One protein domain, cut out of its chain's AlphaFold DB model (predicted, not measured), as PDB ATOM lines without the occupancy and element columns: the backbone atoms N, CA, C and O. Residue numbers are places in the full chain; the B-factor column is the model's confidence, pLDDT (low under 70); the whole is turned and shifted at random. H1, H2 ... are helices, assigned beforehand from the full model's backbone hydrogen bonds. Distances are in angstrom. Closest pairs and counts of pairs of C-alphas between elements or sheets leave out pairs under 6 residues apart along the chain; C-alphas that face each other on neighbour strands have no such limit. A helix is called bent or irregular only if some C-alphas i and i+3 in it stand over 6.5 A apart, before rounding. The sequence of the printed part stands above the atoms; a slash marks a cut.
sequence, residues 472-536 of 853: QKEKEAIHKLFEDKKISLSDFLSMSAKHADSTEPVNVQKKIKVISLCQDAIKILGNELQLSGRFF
ATOM      1  N   GLN A 472     177.690 142.219 202.627       83.06
ATOM      2  CA  GLN A 472     178.264 143.344 201.874       83.06
ATOM      3  C   GLN A 472     179.651 143.017 201.293       83.06
ATOM      4  O   GLN A 472     179.888 143.280 200.115       83.06
ATOM      5  N   LYS A 473     180.534 142.371 202.068       90.62
ATOM      6  CA  LYS A 473     181.870 141.953 201.600       90.62
ATOM      7  C   LYS A 473     181.797 140.943 200.454       90.62
ATOM      8  O   LYS A 473     182.582 141.035 199.515       90.62
ATOM      9  N   GLU A 474     180.840 140.017 200.491       91.50
ATOM     10  CA  GLU A 474     180.585 139.075 199.391       91.50
ATOM     11  C   GLU A 474     180.151 139.803 198.109       91.50
ATOM     12  O   GLU A 474     180.696 139.548 197.034       91.50
ATOM     13  N   LYS A 475     179.232 140.774 198.218       91.19
ATOM     14  CA  LYS A 475     178.778 141.600 197.084       91.19
ATOM     15  C   LYS A 475     179.926 142.416 196.471       91.19
ATOM     16  O   LYS A 475     180.048 142.465 195.247       91.19
ATOM     17  N   GLU A 476     180.805 142.992 197.293       94.56
ATOM     18  CA  GLU A 476     182.017 143.685 196.827       94.56
ATOM     19  C   GLU A 476     183.036 142.730 196.181       94.56
ATOM     20  O   GLU A 476     183.613 143.056 195.141       94.56
ATOM     21  N   ALA A 477     183.228 141.529 196.736       95.25
ATOM     22  CA  ALA A 477     184.112 140.516 196.162       95.25
ATOM     23  C   ALA A 477     183.627 140.054 194.776       95.25
ATOM     24  O   ALA A 477     184.421 139.998 193.838       95.25
ATOM     25  N   ILE A 478     182.323 139.799 194.615       94.69
ATOM     26  CA  ILE A 478     181.705 139.424 193.333       94.69
ATOM     27  C   ILE A 478     181.842 140.556 192.301       94.69
ATOM     28  O   ILE A 478     182.193 140.295 191.149       94.69
ATOM     29  N   HIS A 479     181.644 141.819 192.705       95.88
ATOM     30  CA  HIS A 479     181.876 142.975 191.830       95.88
ATOM     31  C   HIS A 479     183.333 143.043 191.357       95.88
ATOM     32  O   HIS A 479     183.601 143.132 190.158       95.88
ATOM     33  N   LYS A 480     184.283 142.904 192.286       96.81
ATOM     34  CA  LYS A 480     185.718 142.927 191.992       96.81
ATOM     35  C   LYS A 480     186.151 141.776 191.079       96.81
ATOM     36  O   LYS A 480     186.959 141.992 190.180       96.81
ATOM     37  N   LEU A 481     185.600 140.572 191.254       97.06
ATOM     38  CA  LEU A 481     185.847 139.434 190.357       97.06
ATOM     39  C   LEU A 481     185.354 139.703 188.925       97.06
ATOM     40  O   LEU A 481     185.992 139.258 187.969       97.06
ATOM     41  N   PHE A 482     184.253 140.441 188.762       97.25
ATOM     42  CA  PHE A 482     183.744 140.845 187.448       97.25
ATOM     43  C   PHE A 482     184.588 141.966 186.812       97.25
ATOM     44  O   PHE A 482     184.896 141.896 185.620       97.25
ATOM     45  N   GLU A 483     185.047 142.949 187.592       96.56
ATOM     46  CA  GLU A 483     185.975 143.995 187.126       96.56
ATOM     47  C   GLU A 483     187.346 143.425 186.718       96.56
ATOM     48  O   GLU A 483     187.867 143.769 185.652       96.56
ATOM     49  N   ASP A 484     187.879 142.480 187.503       96.75
ATOM     50  CA  ASP A 484     189.071 141.678 187.184       96.75
ATOM     51  C   ASP A 484     188.851 140.731 185.979       96.75
ATOM     52  O   ASP A 484     189.817 140.175 185.449       96.75
ATOM     53  N   LYS A 485     187.597 140.540 185.534       95.81
ATOM     54  CA  LYS A 485     187.159 139.596 184.483       95.81
ATOM     55  C   LYS A 485     187.483 138.128 184.782       95.81
ATOM     56  O   LYS A 485     187.705 137.342 183.862       95.81
ATOM     57  N   LYS A 486     187.503 137.768 186.066       97.19
ATOM     58  CA  LYS A 486     187.673 136.391 186.560       97.19
ATOM     59  C   LYS A 486     186.381 135.576 186.487       97.19
ATOM     60  O   LYS A 486     186.448 134.357 186.428       97.19
ATOM     61  N   ILE A 487     185.229 136.248 186.466       95.44
ATOM     62  CA  ILE A 487     183.905 135.645 186.261       95.44
ATOM     63  C   ILE A 487     183.231 136.261 185.028       95.44
ATOM     64  O   ILE A 487     183.482 137.424 184.693       95.44
ATOM     65  N   SER A 488     182.385 135.498 184.330       96.81
ATOM     66  CA  SER A 488     181.657 136.008 183.163       96.81
ATOM     67  C   SER A 488     180.490 136.918 183.571       96.81
ATOM     68  O   SER A 488     180.093 136.973 184.735       96.81
ATOM     69  N   LEU A 489     179.885 137.620 182.604       92.62
ATOM     70  CA  LEU A 489     178.666 138.401 182.858       92.62
ATOM     71  C   LEU A 489     177.499 137.509 183.325       92.62
ATOM     72  O   LEU A 489     176.710 137.928 184.166       92.62
ATOM     73  N   SER A 490     177.406 136.282 182.808       89.75
ATOM     74  CA  SER A 490     176.433 135.269 183.239       89.75
ATOM     75  C   SER A 490     176.631 134.873 184.704       89.75
ATOM     76  O   SER A 490     175.656 134.792 185.448       89.75
ATOM     77  N   ASP A 491     177.880 134.693 185.131       93.44
ATOM     78  CA  ASP A 491     178.220 134.290 186.501       93.44
ATOM     79  C   ASP A 491     178.033 135.454 187.476       93.44
ATOM     80  O   ASP A 491     177.429 135.295 188.532       93.44
ATOM     81  N   PHE A 492     178.458 136.661 187.088       95.12
ATOM     82  CA  PHE A 492     178.196 137.876 187.855       95.12
ATOM     83  C   PHE A 492     176.694 138.076 188.090       95.12
ATOM     84  O   PHE A 492     176.285 138.379 189.210       95.12
ATOM     85  N   LEU A 493     175.857 137.867 187.065       88.81
ATOM     86  CA  LEU A 493     174.402 137.964 187.193       88.81
ATOM     87  C   LEU A 493     173.801 136.823 188.028       88.81
ATOM     88  O   LEU A 493     172.894 137.088 188.814       88.81
ATOM     89  N   SER A 494     174.291 135.585 187.905       90.12
ATOM     90  CA  SER A 494     173.762 134.444 188.668       90.12
ATOM     91  C   SER A 494     174.150 134.505 190.151       90.12
ATOM     92  O   SER A 494     173.298 134.296 191.014       90.12
ATOM     93  N   MET A 495     175.388 134.895 190.472       90.19
ATOM     94  CA  MET A 495     175.822 135.158 191.847       90.19
ATOM     95  C   MET A 495     175.087 136.373 192.428       90.19
ATOM     96  O   MET A 495     174.472 136.266 193.486       90.19
ATOM     97  N   SER A 496     175.028 137.501 191.709       87.81
ATOM     98  CA  SER A 496     174.293 138.695 192.170       87.81
ATOM     99  C   SER A 496     172.784 138.465 192.337       87.81
ATOM    100  O   SER A 496     172.130 139.221 193.054       87.81
ATOM    101  N   ALA A 497     172.214 137.441 191.691       84.00
ATOM    102  CA  ALA A 497     170.842 137.001 191.926       84.00
ATOM    103  C   ALA A 497     170.702 136.162 193.209       84.00
ATOM    104  O   ALA A 497     169.723 136.345 193.926       84.00
ATOM    105  N   LYS A 498     171.677 135.301 193.541       85.00
ATOM    106  CA  LYS A 498     171.692 134.533 194.805       85.00
ATOM    107  C   LYS A 498     171.819 135.434 196.038       85.00
ATOM    108  O   LYS A 498     171.131 135.201 197.022       85.00
ATOM    109  N   HIS A 499     172.637 136.488 195.965       77.44
ATOM    110  CA  HIS A 499     172.780 137.480 197.043       77.44
ATOM    111  C   HIS A 499     171.779 138.654 196.927       77.44
ATOM    112  O   HIS A 499     171.987 139.704 197.536       77.44
ATOM    113  N   ALA A 500     170.701 138.529 196.141       74.25
ATOM    114  CA  ALA A 500     169.612 139.505 196.152       74.25
ATOM    115  C   ALA A 500     168.714 139.238 197.369       74.25
ATOM    116  O   ALA A 500     167.976 138.256 197.393       74.25
ATOM    117  N   ASP A 501     168.797 140.103 198.379       64.50
ATOM    118  CA  ASP A 501     168.244 139.842 199.711       64.50
ATOM    119  C   ASP A 501     166.724 139.594 199.662       64.50
ATOM    120  O   ASP A 501     165.935 140.487 199.332       64.50
ATOM    121  N   SER A 502     166.311 138.367 200.006       61.28
ATOM    122  CA  SER A 502     164.915 137.890 199.921       61.28
ATOM    123  C   SER A 502     163.929 138.719 200.766       61.28
ATOM    124  O   SER A 502     162.721 138.689 200.551       61.28
ATOM    125  N   THR A 503     164.452 139.513 201.703       68.62
ATOM    126  CA  THR A 503     163.714 140.430 202.577       68.62
ATOM    127  C   THR A 503     163.105 141.641 201.859       68.62
ATOM    128  O   THR A 503     162.172 142.229 202.394       68.62
ATOM    129  N   GLU A 504     163.563 142.013 200.653       63.22
ATOM    130  CA  GLU A 504     162.914 143.053 199.827       63.22
ATOM    131  C   GLU A 504     162.381 142.503 198.481       63.22
ATOM    132  O   GLU A 504     162.866 142.883 197.403       63.22
ATOM    133  N   PRO A 505     161.310 141.677 198.484       63.00
ATOM    134  CA  PRO A 505     160.703 141.151 197.253       63.00
ATOM    135  C   PRO A 505     160.197 142.267 196.322       63.00
ATOM    136  O   PRO A 505     160.162 142.108 195.100       63.00
ATOM    137  N   VAL A 506     159.898 143.443 196.882       71.00
ATOM    138  CA  VAL A 506     159.560 144.677 196.160       71.00
ATOM    139  C   VAL A 506     160.640 145.056 195.132       71.00
ATOM    140  O   VAL A 506     160.313 145.529 194.043       71.00
ATOM    141  N   ASN A 507     161.926 144.831 195.418       74.56
ATOM    142  CA  ASN A 507     163.004 145.143 194.475       74.56
ATOM    143  C   ASN A 507     163.156 144.086 193.376       74.56
ATOM    144  O   ASN A 507     163.510 144.435 192.248       74.56
ATOM    145  N   VAL A 508     162.818 142.824 193.655       78.38
ATOM    146  CA  VAL A 508     162.721 141.777 192.625       78.38
ATOM    147  C   VAL A 508     161.554 142.081 191.681       78.38
ATOM    148  O   VAL A 508     161.746 142.110 190.466       78.38
ATOM    149  N   GLN A 509     160.384 142.451 192.212       79.56
ATOM    150  CA  GLN A 509     159.230 142.885 191.413       79.56
ATOM    151  C   GLN A 509     159.536 144.128 190.558       79.56
ATOM    152  O   GLN A 509     159.196 144.152 189.373       79.56
ATOM    153  N   LYS A 510     160.238 145.139 191.101       80.25
ATOM    154  CA  LYS A 510     160.727 146.295 190.317       80.25
ATOM    155  C   LYS A 510     161.643 145.853 189.168       80.25
ATOM    156  O   LYS A 510     161.443 146.304 188.042       80.25
ATOM    157  N   LYS A 511     162.616 144.963 189.420       79.88
ATOM    158  CA  LYS A 511     163.528 144.433 188.384       79.88
ATOM    159  C   LYS A 511     162.764 143.676 187.291       79.88
ATOM    160  O   LYS A 511     162.971 143.965 186.116       79.88
ATOM    161  N   ILE A 512     161.835 142.792 187.660       85.06
ATOM    162  CA  ILE A 512     160.969 142.063 186.715       85.06
ATOM    163  C   ILE A 512     160.155 143.043 185.857       85.06
ATOM    164  O   ILE A 512     160.131 142.906 184.637       85.06
ATOM    165  N   LYS A 513     159.561 144.080 186.465       87.75
ATOM    166  CA  LYS A 513     158.775 145.101 185.750       87.75
ATOM    167  C   LYS A 513     159.616 145.964 184.800       87.75
ATOM    168  O   LYS A 513     159.121 146.373 183.754       87.75
ATOM    169  N   VAL A 514     160.883 146.234 185.122       82.50
ATOM    170  CA  VAL A 514     161.816 146.888 184.186       82.50
ATOM    171  C   VAL A 514     162.160 145.951 183.025       82.50
ATOM    172  O   VAL A 514     162.123 146.379 181.876       82.50
ATOM    173  N   ILE A 515     162.425 144.669 183.298       84.44
ATOM    174  CA  ILE A 515     162.718 143.669 182.259       84.44
ATOM    175  C   ILE A 515     161.522 143.492 181.312       84.44
ATOM    176  O   ILE A 515     161.728 143.483 180.098       84.44
ATOM    177  N   SER A 516     160.286 143.419 181.821       88.94
ATOM    178  CA  SER A 516     159.092 143.311 180.973       88.94
ATOM    179  C   SER A 516     158.897 144.560 180.107       88.94
ATOM    180  O   SER A 516     158.732 144.430 178.900       88.94
ATOM    181  N   LEU A 517     159.041 145.768 180.672       85.25
ATOM    182  CA  LEU A 517     158.982 147.021 179.903       85.25
ATOM    183  C   LEU A 517     160.056 147.086 178.802       85.25
ATOM    184  O   LEU A 517     159.772 147.544 177.697       85.25
ATOM    185  N   CYS A 518     161.272 146.593 179.063       85.69
ATOM    186  CA  CYS A 518     162.306 146.474 178.035       85.69
ATOM    187  C   CYS A 518     161.941 145.442 176.955       85.69
ATOM    188  O   CYS A 518     162.159 145.705 175.774       85.69
ATOM    189  N   GLN A 519     161.370 144.293 177.325       88.38
ATOM    190  CA  GLN A 519     160.910 143.286 176.362       88.38
ATOM    191  C   GLN A 519     159.752 143.802 175.501       88.38
ATOM    192  O   GLN A 519     159.753 143.572 174.297       88.38
ATOM    193  N   ASP A 520     158.796 144.528 176.078       87.12
ATOM    194  CA  ASP A 520     157.660 145.087 175.343       87.12
ATOM    195  C   ASP A 520     158.096 146.223 174.409       87.12
ATOM    196  O   ASP A 520     157.684 146.251 173.251       87.12
ATOM    197  N   ALA A 521     159.037 147.074 174.833       81.31
ATOM    198  CA  ALA A 521     159.687 148.035 173.941       81.31
ATOM    199  C   ALA A 521     160.420 147.344 172.771       81.31
ATOM    200  O   ALA A 521     160.338 147.807 171.635       81.31
ATOM    201  N   ILE A 522     161.093 146.211 173.018       80.81
ATOM    202  CA  ILE A 522     161.735 145.404 171.965       80.81
ATOM    203  C   ILE A 522     160.695 144.774 171.022       80.81
ATOM    204  O   ILE A 522     160.928 144.761 169.816       80.81
ATOM    205  N   LYS A 523     159.541 144.302 171.523       86.94
ATOM    206  CA  LYS A 523     158.440 143.782 170.684       86.94
ATOM    207  C   LYS A 523     157.865 144.869 169.775       86.94
ATOM    208  O   LYS A 523     157.717 144.628 168.583       86.94
ATOM    209  N   ILE A 524     157.586 146.059 170.313       82.31
ATOM    210  CA  ILE A 524     157.065 147.204 169.544       82.31
ATOM    211  C   ILE A 524     158.056 147.582 168.434       82.31
ATOM    212  O   ILE A 524     157.700 147.600 167.256       82.31
ATOM    213  N   LEU A 525     159.334 147.776 168.786       79.38
ATOM    214  CA  LEU A 525     160.391 148.090 167.819       79.38
ATOM    215  C   LEU A 525     160.594 146.981 166.772       79.38
ATOM    216  O   LEU A 525     160.835 147.287 165.609       79.38
ATOM    217  N   GLY A 526     160.496 145.707 167.162       82.25
ATOM    218  CA  GLY A 526     160.690 144.562 166.268       82.25
ATOM    219  C   GLY A 526     159.518 144.284 165.321       82.25
ATOM    220  O   GLY A 526     159.746 143.824 164.202       82.25
ATOM    221  N   ASN A 527     158.285 144.572 165.746       77.19
ATOM    222  CA  ASN A 527     157.075 144.278 164.976       77.19
ATOM    223  C   ASN A 527     156.682 145.421 164.029       77.19
ATOM    224  O   ASN A 527     156.291 145.159 162.893       77.19
ATOM    225  N   GLU A 528     156.783 146.675 164.477       69.38
ATOM    226  CA  GLU A 528     156.251 147.837 163.744       69.38
ATOM    227  C   GLU A 528     157.327 148.595 162.952       69.38
ATOM    228  O   GLU A 528     157.029 149.245 161.951       69.38
ATOM    229  N   LEU A 529     158.594 148.506 163.373       64.12
ATOM    230  CA  LEU A 529     159.687 149.342 162.871       64.12
ATOM    231  C   LEU A 529     160.840 148.505 162.303       64.12
ATOM    232  O   LEU A 529     161.952 148.485 162.833       64.12
ATOM    233  N   GLN A 530     160.602 147.904 161.129       70.25
ATOM    234  CA  GLN A 530     161.659 147.382 160.244       70.25
ATOM    235  C   GLN A 530     162.502 148.520 159.631       70.25
ATOM    236  O   GLN A 530     162.561 148.701 158.416       70.25
ATOM    237  N   LEU A 531     163.160 149.305 160.484       66.94
ATOM    238  CA  LEU A 531     164.151 150.295 160.087       66.94
ATOM    239  C   LEU A 531     165.364 149.554 159.512       66.94
ATOM    240  O   LEU A 531     166.115 148.912 160.246       66.94
ATOM    241  N   SER A 532     165.587 149.673 158.202       68.38
ATOM    242  CA  SER A 532     166.773 149.129 157.519       68.38
ATOM    243  C   SER A 532     168.060 149.867 157.942       68.38
ATOM    244  O   SER A 532     169.189 149.415 157.726       68.38
ATOM    245  N   GLY A 533     167.886 151.028 158.578       75.25
ATOM    246  CA  GLY A 533     168.939 151.895 159.075       75.25
ATOM    247  C   GLY A 533     169.783 151.319 160.214       75.25
ATOM    248  O   GLY A 533     169.284 150.859 161.238       75.25
ATOM    249  N   ARG A 534     171.107 151.466 160.092       69.00
ATOM    250  CA  ARG A 534     172.035 151.175 161.193       69.00
ATOM    251  C   ARG A 534     171.875 152.216 162.306       69.00
ATOM    252  O   ARG A 534     171.988 153.419 162.065       69.00
ATOM    253  N   PHE A 535     171.673 151.745 163.534       69.94
ATOM    254  CA  PHE A 535     171.797 152.564 164.738       69.94
ATOM    255  C   PHE A 535     173.268 152.942 164.952       69.94
ATOM    256  O   PHE A 535     174.153 152.085 164.902       69.94
ATOM    257  N   PHE A 536     173.540 154.217 165.226       73.62
ATOM    258  CA  PHE A 536     174.859 154.710 165.608       73.62
ATOM    259  C   PHE A 536     174.785 155.407 166.970       73.62
ATOM    260  O   PHE A 536     174.161 156.455 167.129       73.62
TER     261      PHE A 536
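Overview. This is residues 472 to 536 of the 853 residues of an uncharacterized protein of Photinus pyralis (UniProt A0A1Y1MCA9). A small helical hairpin, H1 and H2 side by side, sits at one end, and a long helix, H3, sticks out from it as an arm with residues 509 to 528 free of any neighbour. After H3 a tail with no named element, residues 529 to 536, turns away from the arm's end and also stands free, and the whole is open, with the two helices of the hairpin as its one helix-to-helix contact. The printed part has 65 residues, with three named helices in the order H1, H2, H3 and no named strand, and the class is all helix. It is extended, with a radius of gyration of the C-alphas of 16.7 A, and flat, spanning 46 by 30 by 15 A.

Arrangement. H1, residues 472 to 483, and H2, residues 489 to 498, touch and form a helical hairpin. Their closest C-alphas are those of Phe 482 and Phe 492, 6.3 A apart. Their lines stand at a shallow tilt of 9 degrees and they run opposite ways, with centres 10.8 A apart. H3, residues 505 to 528, is apart from H1, and it is apart from H2 too, though it follows H2 in the chain. Residues 501 to 507, of which 505 to 507 belong to H3, stand free, and so do residues 509 to 536, of which 509 to 528 belong to H3. In H1, H2 and H3 every O i to N i+4 pair is within hydrogen-bond range.

Along the chain. H1 begins at Gln 472, whose C-alpha is at (178.264, 143.344, 201.874), and ends at Glu 483, 16.7 A from first to last C-alpha. H2 runs from Leu 489 to Lys 498 and is 14.4 A long from first to last C-alpha. H3, the longest helix with 24 residues, begins at Pro 505, C-alpha at (160.703, 141.151, 197.253), and ends at Glu 528, C-alpha at (156.251, 147.837, 163.744), 34.5 A away. None of the three helices is bent.

Size, cuts and confidence. The two C-alphas farthest apart are those of Lys 473 and Ser 532, 47.1 A. The C-alphas of the first and last printed residues, Gln 472 and Phe 536, are 38.2 A apart. The printed part has no cut. The link from H1 to H2 is tight, with 5 residues, the link from H2 to H3 is short, with 6, and no link is long. The mean pLDDT of the printed part is 83.3. Confidence is low, under 70, at residues 501 to 505, 528 to 529, 531 to 532 and 534 to 535.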